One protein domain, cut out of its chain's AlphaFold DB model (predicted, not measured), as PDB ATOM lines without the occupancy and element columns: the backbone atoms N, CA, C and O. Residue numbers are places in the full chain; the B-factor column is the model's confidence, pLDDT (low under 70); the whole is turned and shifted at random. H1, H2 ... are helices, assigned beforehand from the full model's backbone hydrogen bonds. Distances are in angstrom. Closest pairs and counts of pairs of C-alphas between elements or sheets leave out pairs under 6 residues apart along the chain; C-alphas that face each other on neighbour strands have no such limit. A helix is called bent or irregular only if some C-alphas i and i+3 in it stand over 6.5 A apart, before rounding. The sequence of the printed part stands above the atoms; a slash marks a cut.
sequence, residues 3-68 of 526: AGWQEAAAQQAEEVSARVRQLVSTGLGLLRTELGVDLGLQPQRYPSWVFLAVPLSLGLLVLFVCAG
ATOM      1  N   ALA A   3      36.176  -8.330 -19.911       66.44
ATOM      2  CA  ALA A   3      36.511  -9.256 -18.818       66.44
ATOM      3  C   ALA A   3      35.433 -10.324 -18.532       66.44
ATOM      4  O   ALA A   3      35.756 -11.507 -18.459       66.44
ATOM      5  N   GLY A   4      34.154  -9.932 -18.452       86.81
ATOM      6  CA  GLY A   4      33.064 -10.826 -18.027       86.81
ATOM      7  C   GLY A   4      32.833 -12.050 -18.926       86.81
ATOM      8  O   GLY A   4      32.267 -13.039 -18.479       86.81
ATOM      9  N   TRP A   5      33.322 -12.038 -20.172       90.25
ATOM     10  CA  TRP A   5      33.273 -13.214 -21.054       90.25
ATOM     11  C   TRP A   5      34.253 -14.321 -20.640       90.25
ATOM     12  O   TRP A   5      34.022 -15.480 -20.969       90.25
ATOM     13  N   GLN A   6      35.348 -13.996 -19.943       87.38
ATOM     14  CA  GLN A   6      36.249 -15.004 -19.368       87.38
ATOM     15  C   GLN A   6      35.681 -15.574 -18.068       87.38
ATOM     16  O   GLN A   6      35.731 -16.780 -17.860       87.38
ATOM     17  N   GLU A   7      35.080 -14.722 -17.241       93.31
ATOM     18  CA  GLU A   7      34.442 -15.100 -15.978       93.31
ATOM     19  C   GLU A   7      33.216 -16.002 -16.202       93.31
ATOM     20  O   GLU A   7      33.144 -17.096 -15.645       93.31
ATOM     21  N   ALA A   8      32.318 -15.631 -17.121       89.31
ATOM     22  CA  ALA A   8      31.189 -16.475 -17.518       89.31
ATOM     23  C   ALA A   8      31.638 -17.805 -18.157       89.31
ATOM     24  O   ALA A   8      31.015 -18.844 -17.937       89.31
ATOM     25  N   ALA A   9      32.738 -17.804 -18.923       90.75
ATOM     26  CA  ALA A   9      33.309 -19.032 -19.477       90.75
ATOM     27  C   ALA A   9      33.938 -19.931 -18.397       90.75
ATOM     28  O   ALA A   9      33.844 -21.152 -18.508       90.75
ATOM     29  N   ALA A  10      34.534 -19.352 -17.349       91.75
ATOM     30  CA  ALA A  10      35.041 -20.095 -16.197       91.75
ATOM     31  C   ALA A  10      33.892 -20.736 -15.403       91.75
ATOM     32  O   ALA A  10      33.909 -21.948 -15.207       91.75
ATOM     33  N   GLN A  11      32.847 -19.973 -15.064       92.69
ATOM     34  CA  GLN A  11      31.654 -20.495 -14.381       92.69
ATOM     35  C   GLN A  11      30.987 -21.634 -15.171       92.69
ATOM     36  O   GLN A  11      30.658 -22.675 -14.606       92.69
ATOM     37  N   GLN A  12      30.845 -21.490 -16.495       92.31
ATOM     38  CA  GLN A  12      30.324 -22.563 -17.349       92.31
ATOM     39  C   GLN A  12      31.257 -23.784 -17.410       92.31
ATOM     40  O   GLN A  12      30.776 -24.917 -17.411       92.31
ATOM     41  N   ALA A  13      32.579 -23.594 -17.419       91.44
ATOM     42  CA  ALA A  13      33.528 -24.705 -17.363       91.44
ATOM     43  C   ALA A  13      33.471 -25.449 -16.015       91.44
ATOM     44  O   ALA A  13      33.532 -26.681 -15.998       91.44
ATOM     45  N   GLU A  14      33.307 -24.734 -14.902       93.56
ATOM     46  CA  GLU A  14      33.134 -25.316 -13.569       93.56
ATOM     47  C   GLU A  14      31.823 -26.097 -13.461       93.56
ATOM     48  O   GLU A  14      31.860 -27.274 -13.090       93.56
ATOM     49  N   GLU A  15      30.697 -25.503 -13.871       94.88
ATOM     50  CA  GLU A  15      29.377 -26.143 -13.867       94.88
ATOM     51  C   GLU A  15      29.354 -27.415 -14.735       94.88
ATOM     52  O   GLU A  15      28.912 -28.480 -14.290       94.88
ATOM     53  N   VAL A  16      29.898 -27.344 -15.956       93.75
ATOM     54  CA  VAL A  16      30.054 -28.518 -16.827       93.75
ATOM     55  C   VAL A  16      30.973 -29.552 -16.176       93.75
ATOM     56  O   VAL A  16      30.656 -30.741 -16.217       93.75
ATOM     57  N   SER A  17      32.064 -29.145 -15.516       92.00
ATOM     58  CA  SER A  17      32.933 -30.092 -14.804       92.00
ATOM     59  C   SER A  17      32.219 -30.779 -13.636       92.00
ATOM     60  O   SER A  17      32.442 -31.967 -13.415       92.00
ATOM     61  N   ALA A  18      31.334 -30.084 -12.916       94.81
ATOM     62  CA  ALA A  18      30.552 -30.654 -11.823       94.81
ATOM     63  C   ALA A  18      29.536 -31.680 -12.348       94.81
ATOM     64  O   ALA A  18      29.509 -32.817 -11.871       94.81
ATOM     65  N   ARG A  19      28.787 -31.327 -13.405       95.00
ATOM     66  CA  ARG A  19      27.862 -32.235 -14.109       95.00
ATOM     67  C   ARG A  19      28.591 -33.475 -14.659       95.00
ATOM     68  O   ARG A  19      28.107 -34.593 -14.502       95.00
ATOM     69  N   VAL A  20      29.785 -33.302 -15.239       94.75
ATOM     70  CA  VAL A  20      30.635 -34.412 -15.715       94.75
ATOM     71  C   VAL A  20      31.139 -35.279 -14.558       94.75
ATOM     72  O   VAL A  20      31.051 -36.498 -14.657       94.75
ATOM     73  N   ARG A  21      31.613 -34.703 -13.443       90.88
ATOM     74  CA  ARG A  21      32.027 -35.479 -12.254       90.88
ATOM     75  C   ARG A  21      30.876 -36.298 -11.683       90.88
ATOM     76  O   ARG A  21      31.096 -37.451 -11.327       90.88
ATOM     77  N   GLN A  22      29.667 -35.737 -11.613       95.12
ATOM     78  CA  GLN A  22      28.471 -36.464 -11.178       95.12
ATOM     79  C   GLN A  22      28.174 -37.644 -12.110       95.12
ATOM     80  O   GLN A  22      28.083 -38.769 -11.632       95.12
ATOM     81  N   LEU A  23      28.115 -37.413 -13.428       94.56
ATOM     82  CA  LEU A  23      27.835 -38.455 -14.422       94.56
ATOM     83  C   LEU A  23      28.919 -39.549 -14.469       94.56
ATOM     84  O   LEU A  23      28.607 -40.727 -14.627       94.56
ATOM     85  N   VAL A  24      30.190 -39.176 -14.295       90.62
ATOM     86  CA  VAL A  24      31.297 -40.133 -14.155       90.62
ATOM     87  C   VAL A  24      31.174 -40.913 -12.848       90.62
ATOM     88  O   VAL A  24      31.393 -42.114 -12.863       90.62
ATOM     89  N   SER A  25      30.786 -40.283 -11.737       90.38
ATOM     90  CA  SER A  25      30.663 -40.963 -10.437       90.38
ATOM     91  C   SER A  25      29.484 -41.939 -10.397       90.38
ATOM     92  O   SER A  25      29.640 -43.051  -9.898       90.38
ATOM     93  N   THR A  26      28.325 -41.574 -10.958       92.06
ATOM     94  CA  THR A  26      27.183 -42.495 -11.085       92.06
ATOM     95  C   THR A  26      27.481 -43.614 -12.077       92.06
ATOM     96  O   THR A  26      27.206 -44.773 -11.776       92.06
ATOM     97  N   GLY A  27      28.125 -43.303 -13.208       91.88
ATOM     98  CA  GLY A  27      28.597 -44.306 -14.163       91.88
ATOM     99  C   GLY A  27      29.591 -45.293 -13.545       91.88
ATOM    100  O   GLY A  27      29.437 -46.497 -13.724       91.88
ATOM    101  N   LEU A  28      30.572 -44.809 -12.773       85.88
ATOM    102  CA  LEU A  28      31.569 -45.646 -12.101       85.88
ATOM    103  C   LEU A  28      30.937 -46.531 -11.019       85.88
ATOM    104  O   LEU A  28      31.292 -47.700 -10.906       85.88
ATOM    105  N   GLY A  29      29.968 -45.998 -10.266       85.25
ATOM    106  CA  GLY A  29      29.167 -46.782  -9.327       85.25
ATOM    107  C   GLY A  29      28.407 -47.913 -10.023       85.25
ATOM    108  O   GLY A  29      28.474 -49.051  -9.575       85.25
ATOM    109  N   LEU A  30      27.769 -47.624 -11.159       87.12
ATOM    110  CA  LEU A  30      26.986 -48.599 -11.926       87.12
ATOM    111  C   LEU A  30      27.875 -49.657 -12.611       87.12
ATOM    112  O   LEU A  30      27.540 -50.835 -12.614       87.12
ATOM    113  N   LEU A  31      29.064 -49.279 -13.098       86.88
ATOM    114  CA  LEU A  31      30.111 -50.218 -13.544       86.88
ATOM    115  C   LEU A  31      30.573 -51.158 -12.417       86.88
ATOM    116  O   LEU A  31      30.814 -52.341 -12.657       86.88
ATOM    117  N   ARG A  32      30.661 -50.641 -11.186       86.00
ATOM    118  CA  ARG A  32      31.065 -51.398  -9.997       86.00
ATOM    119  C   ARG A  32      29.973 -52.351  -9.499       86.00
ATOM    120  O   ARG A  32      30.317 -53.433  -9.038       86.00
ATOM    121  N   THR A  33      28.691 -51.980  -9.589       84.75
ATOM    122  CA  THR A  33      27.568 -52.824  -9.130       84.75
ATOM    123  C   THR A  33      27.087 -53.821 -10.181       84.75
ATOM    124  O   THR A  33      26.876 -54.977  -9.842       84.75
ATOM    125  N   GLU A  34      26.935 -53.405 -11.443       85.94
ATOM    126  CA  GLU A  34      26.327 -54.235 -12.497       85.94
ATOM    127  C   GLU A  34      27.350 -55.090 -13.261       85.94
ATOM    128  O   GLU A  34      27.025 -56.186 -13.708       85.94
ATOM    129  N   LEU A  35      28.590 -54.606 -13.432       80.62
ATOM    130  CA  LEU A  35      29.646 -55.336 -14.153       80.62
ATOM    131  C   LEU A  35      30.750 -55.883 -13.230       80.62
ATOM    132  O   LEU A  35      31.614 -56.619 -13.699       80.62
ATOM    133  N   GLY A  36      30.777 -55.495 -11.950       79.88
ATOM    134  CA  GLY A  36      31.877 -55.816 -11.029       79.88
ATOM    135  C   GLY A  36      33.224 -55.169 -11.395       79.88
ATOM    136  O   GLY A  36      34.242 -55.469 -10.772       79.88
ATOM    137  N   VAL A  37      33.259 -54.278 -12.393       74.81
ATOM    138  CA  VAL A  37      34.491 -53.657 -12.903       74.81
ATOM    139  C   VAL A  37      34.815 -52.421 -12.066       74.81
ATOM    140  O   VAL A  37      34.519 -51.285 -12.443       74.81
ATOM    141  N   ASP A  38      35.440 -52.645 -10.911       76.94
ATOM    142  CA  ASP A  38      36.044 -51.565 -10.132       76.94
ATOM    143  C   ASP A  38      37.321 -51.070 -10.830       76.94
ATOM    144  O   ASP A  38      38.377 -51.700 -10.781       76.94
ATOM    145  N   LEU A  39      37.224 -49.923 -11.505       71.50
ATOM    146  CA  LEU A  39      38.366 -49.287 -12.169       71.50
ATOM    147  C   LEU A  39      39.355 -48.632 -11.182       71.50
ATOM    148  O   LEU A  39      40.354 -48.072 -11.628       71.50
ATOM    149  N   GLY A  40      39.077 -48.609  -9.870       66.62
ATOM    150  CA  GLY A  40      39.938 -48.000  -8.841       66.62
ATOM    151  C   GLY A  40      40.104 -46.474  -8.944       66.62
ATOM    152  O   GLY A  40      40.803 -45.852  -8.140       66.62
ATOM    153  N   LEU A  41      39.466 -45.839  -9.932       66.50
ATOM    154  CA  LEU A  41      39.565 -44.412 -10.222       66.50
ATOM    155  C   LEU A  41      38.815 -43.581  -9.170       66.50
ATOM    156  O   LEU A  41      37.665 -43.221  -9.384       66.50
ATOM    157  N   GLN A  42      39.462 -43.218  -8.060       68.94
ATOM    158  CA  GLN A  42      38.892 -42.270  -7.089       68.94
ATOM    159  C   GLN A  42      38.773 -40.860  -7.707       68.94
ATOM    160  O   GLN A  42      39.789 -40.167  -7.819       68.94
ATOM    161  N   PRO A  43      37.574 -40.358  -8.074       62.88
ATOM    162  CA  PRO A  43      37.463 -39.141  -8.880       62.88
ATOM    163  C   PRO A  43      37.814 -37.854  -8.117       62.88
ATOM    164  O   PRO A  43      38.006 -36.814  -8.741       62.88
ATOM    165  N   GLN A  44      37.941 -37.920  -6.786       61.88
ATOM    166  CA  GLN A  44      38.453 -36.818  -5.964       61.88
ATOM    167  C   GLN A  44      39.988 -36.697  -5.985       61.88
ATOM    168  O   GLN A  44      40.504 -35.598  -5.807       61.88
ATOM    169  N   ARG A  45      40.733 -37.792  -6.215       69.94
ATOM    170  CA  ARG A  45      42.212 -37.781  -6.232       69.94
ATOM    171  C   ARG A  45      42.798 -37.235  -7.539       69.94
ATOM    172  O   ARG A  45      43.953 -36.820  -7.551       69.94
ATOM    173  N   TYR A  46      42.033 -37.239  -8.633       72.12
ATOM    174  CA  TYR A  46      42.517 -36.801  -9.944       72.12
ATOM    175  C   TYR A  46      42.253 -35.304 -10.185       72.12
ATOM    176  O   TYR A  46      41.102 -34.863 -10.090       72.12
ATOM    177  N   PRO A  47      43.276 -34.507 -10.552       79.31
ATOM    178  CA  PRO A  47      43.090 -33.089 -10.831       79.31
ATOM    179  C   PRO A  47      42.227 -32.882 -12.083       79.31
ATOM    180  O   PRO A  47      42.281 -33.663 -13.035       79.31
ATOM    181  N   SER A  48      41.465 -31.784 -12.102       79.56
ATOM    182  CA  SER A  48      40.430 -31.468 -13.104       79.56
ATOM    183  C   SER A  48      40.881 -31.627 -14.564       79.56
ATOM    184  O   SER A  48      40.088 -32.016 -15.420       79.56
ATOM    185  N   TRP A  49      42.161 -31.372 -14.861       82.75
ATOM    186  CA  TRP A  49      42.718 -31.546 -16.203       82.75
ATOM    187  C   TRP A  49      42.769 -32.996 -16.691       82.75
ATOM    188  O   TRP A  49      42.707 -33.182 -17.899       82.75
ATOM    189  N   VAL A  50      42.821 -34.019 -15.832       85.75
ATOM    190  CA  VAL A  50      42.800 -35.426 -16.288       85.75
ATOM    191  C   VAL A  50      41.460 -35.741 -16.960       85.75
ATOM    192  O   VAL A  50      41.433 -36.249 -18.080       85.75
ATOM    193  N   PHE A  51      40.350 -35.328 -16.341       77.75
ATOM    194  CA  PHE A  51      38.997 -35.488 -16.888       77.75
ATOM    195  C   PHE A  51      38.724 -34.659 -18.150       77.75
ATOM    196  O   PHE A  51      37.782 -34.959 -18.874       77.75
ATOM    197  N   LEU A  52      39.552 -33.653 -18.447       80.56
ATOM    198  CA  LEU A  52      39.505 -32.904 -19.707       80.56
ATOM    199  C   LEU A  52      40.445 -33.517 -20.758       80.56
ATOM    200  O   LEU A  52      40.064 -33.679 -21.915       80.56
ATOM    201  N   ALA A  53      41.656 -33.906 -20.361       86.00
ATOM    202  CA  ALA A  53      42.693 -34.428 -21.244       86.00
ATOM    203  C   ALA A  53      42.385 -35.835 -21.770       86.00
ATOM    204  O   ALA A  53      42.676 -36.113 -22.933       86.00
ATOM    205  N   VAL A  54      41.774 -36.716 -20.971       89.25
ATOM    206  CA  VAL A  54      41.390 -38.071 -21.409       89.25
ATOM    207  C   VAL A  54      40.366 -38.035 -22.560       89.25
ATOM    208  O   VAL A  54      40.702 -38.524 -23.641       89.25
ATOM    209  N   PRO A  55      39.173 -37.414 -22.437       88.88
ATOM    210  CA  PRO A  55      38.227 -37.344 -23.554       88.88
ATOM    211  C   PRO A  55      38.735 -36.477 -24.715       88.88
ATOM    212  O   PRO A  55      38.478 -36.813 -25.870       88.88
ATOM    213  N   LEU A  56      39.502 -35.408 -24.454       90.69
ATOM    214  CA  LEU A  56      40.079 -34.575 -25.519       90.69
ATOM    215  C   LEU A  56      41.127 -35.335 -26.347       90.69
ATOM    216  O   LEU A  56      41.117 -35.247 -27.575       90.69
ATOM    217  N   SER A  57      42.012 -36.101 -25.702       86.19
ATOM    218  CA  SER A  57      43.024 -36.909 -26.394       86.19
ATOM    219  C   SER A  57      42.410 -38.104 -27.122       86.19
ATOM    220  O   SER A  57      42.799 -38.375 -28.258       86.19
ATOM    221  N   LEU A  58      41.395 -38.756 -26.542       92.19
ATOM    222  CA  LEU A  58      40.635 -39.812 -27.211       92.19
ATOM    223  C   LEU A  58      39.873 -39.270 -28.435       92.19
ATOM    224  O   LEU A  58      39.943 -39.860 -29.513       92.19
ATOM    225  N   GLY A  59      39.226 -38.107 -28.314       93.00
ATOM    226  CA  GLY A  59      38.569 -37.421 -29.430       93.00
ATOM    227  C   GLY A  59      39.546 -37.017 -30.541       93.00
ATOM    228  O   GLY A  59      39.268 -37.243 -31.719       93.00
ATOM    229  N   LEU A  60      40.726 -36.496 -30.184       93.19
ATOM    230  CA  LEU A  60      41.805 -36.200 -31.135       93.19
ATOM    231  C   LEU A  60      42.343 -37.458 -31.828       93.19
ATOM    232  O   LEU A  60      42.602 -37.418 -33.031       93.19
ATOM    233  N   LEU A  61      42.480 -38.572 -31.104       92.06
ATOM    234  CA  LEU A  61      42.916 -39.853 -31.660       92.06
ATOM    235  C   LEU A  61      41.899 -40.390 -32.678       92.06
ATOM    236  O   LEU A  61      42.284 -40.746 -33.792       92.06
ATOM    237  N   VAL A  62      40.604 -40.377 -32.340       92.94
ATOM    238  CA  VAL A  62      39.515 -40.752 -33.261       92.94
ATOM    239  C   VAL A  62      39.510 -39.843 -34.494       92.94
ATOM    240  O   VAL A  62      39.503 -40.341 -35.621       92.94
ATOM    241  N   LEU A  63      39.609 -38.522 -34.314       92.06
ATOM    242  CA  LEU A  63      39.658 -37.559 -35.417       92.06
ATOM    243  C   LEU A  63      40.877 -37.795 -36.323       92.06
ATOM    244  O   LEU A  63      40.744 -37.759 -37.549       92.06
ATOM    245  N   PHE A  64      42.047 -38.102 -35.754       89.38
ATOM    246  CA  PHE A  64      43.258 -38.426 -36.510       89.38
ATOM    247  C   PHE A  64      43.123 -39.740 -37.297       89.38
ATOM    248  O   PHE A  64      43.535 -39.801 -38.458       89.38
ATOM    249  N   VAL A  65      42.493 -40.771 -36.723       90.88
ATOM    250  CA  VAL A  65      42.191 -42.035 -37.421       90.88
ATOM    251  C   VAL A  65      41.215 -41.801 -38.581       90.88
ATOM    252  O   VAL A  65      41.485 -42.242 -39.701       90.88
ATOM    253  N   CYS A  66      40.138 -41.041 -38.368       88.06
ATOM    254  CA  CYS A  66      39.189 -40.668 -39.422       88.06
ATOM    255  C   CYS A  66      39.860 -39.846 -40.540       88.06
ATOM    256  O   CYS A  66      39.720 -40.172 -41.722       88.06
ATOM    257  N   ALA A  67      40.652 -38.829 -40.191       86.94
ATOM    258  CA  ALA A  67      41.411 -38.033 -41.155       86.94
ATOM    259  C   ALA A  67      42.436 -38.886 -41.930       86.94
ATOM    260  O   ALA A  67      42.597 -38.716 -43.142       86.94
ATOM    261  N   GLY A  68      43.081 -39.849 -41.265       80.50
ATOM    262  CA  GLY A  68      43.985 -40.819 -41.882       80.50
ATOM    263  C   GLY A  68      43.284 -41.772 -42.858       80.50
ATOM    264  O   GLY A  68      43.853 -42.101 -43.902       80.50
TER     265      GLY A  68
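AT A GLANCE: This is residues 3 to 68 of the 526 residues of an uncharacterized protein of Xenopus laevis (UniProt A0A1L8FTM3). Two helices make a loose T: long H1 is the bar, and H2 is the stem, beginning beside the middle of H1 near Ser 17. The link, residues 35 to 47, folds back along the later half of H1, and residues 3 to 13 and 53 to 68 stick out. The printed part has 66 residues, with H1 then H2 and no named strand; the class is all helix. It is loose, with a radius of gyration of the C-alphas of 15.2 A, and flat, spanning 47 by 35 by 17 A.

IN THESE COORDINATES: H1, residues 4 to 34, runs 44.3 A from C-alpha 4 at (33.064, -10.826, -18.027). H2, residues 48 to 68, runs 30.5 A to C-alpha 68 at (43.985, -40.819, -41.882). H2 is neither bent nor irregular, but only just: C-alphas 52 and 55 are 6.0 A apart.

HOW THE PARTS SIT: H1 and H2 are close but not clearly touching; their closest C-alphas, of Ser 17 and Ser 48, are 7.8 A apart. Their lines are about perpendicular, at 86 degrees. Every O i to N i+4 pair is within hydrogen-bond range in H1, and 16 of 17 in H2.

THE WHOLE: The C-alphas farthest apart, of Ala 3 and Gly 36, are 47.4 A apart. The printed part has no cut, and the link of 13 residues is long. The model's pLDDT is under 70 at residue 3 and residues 40 to 45.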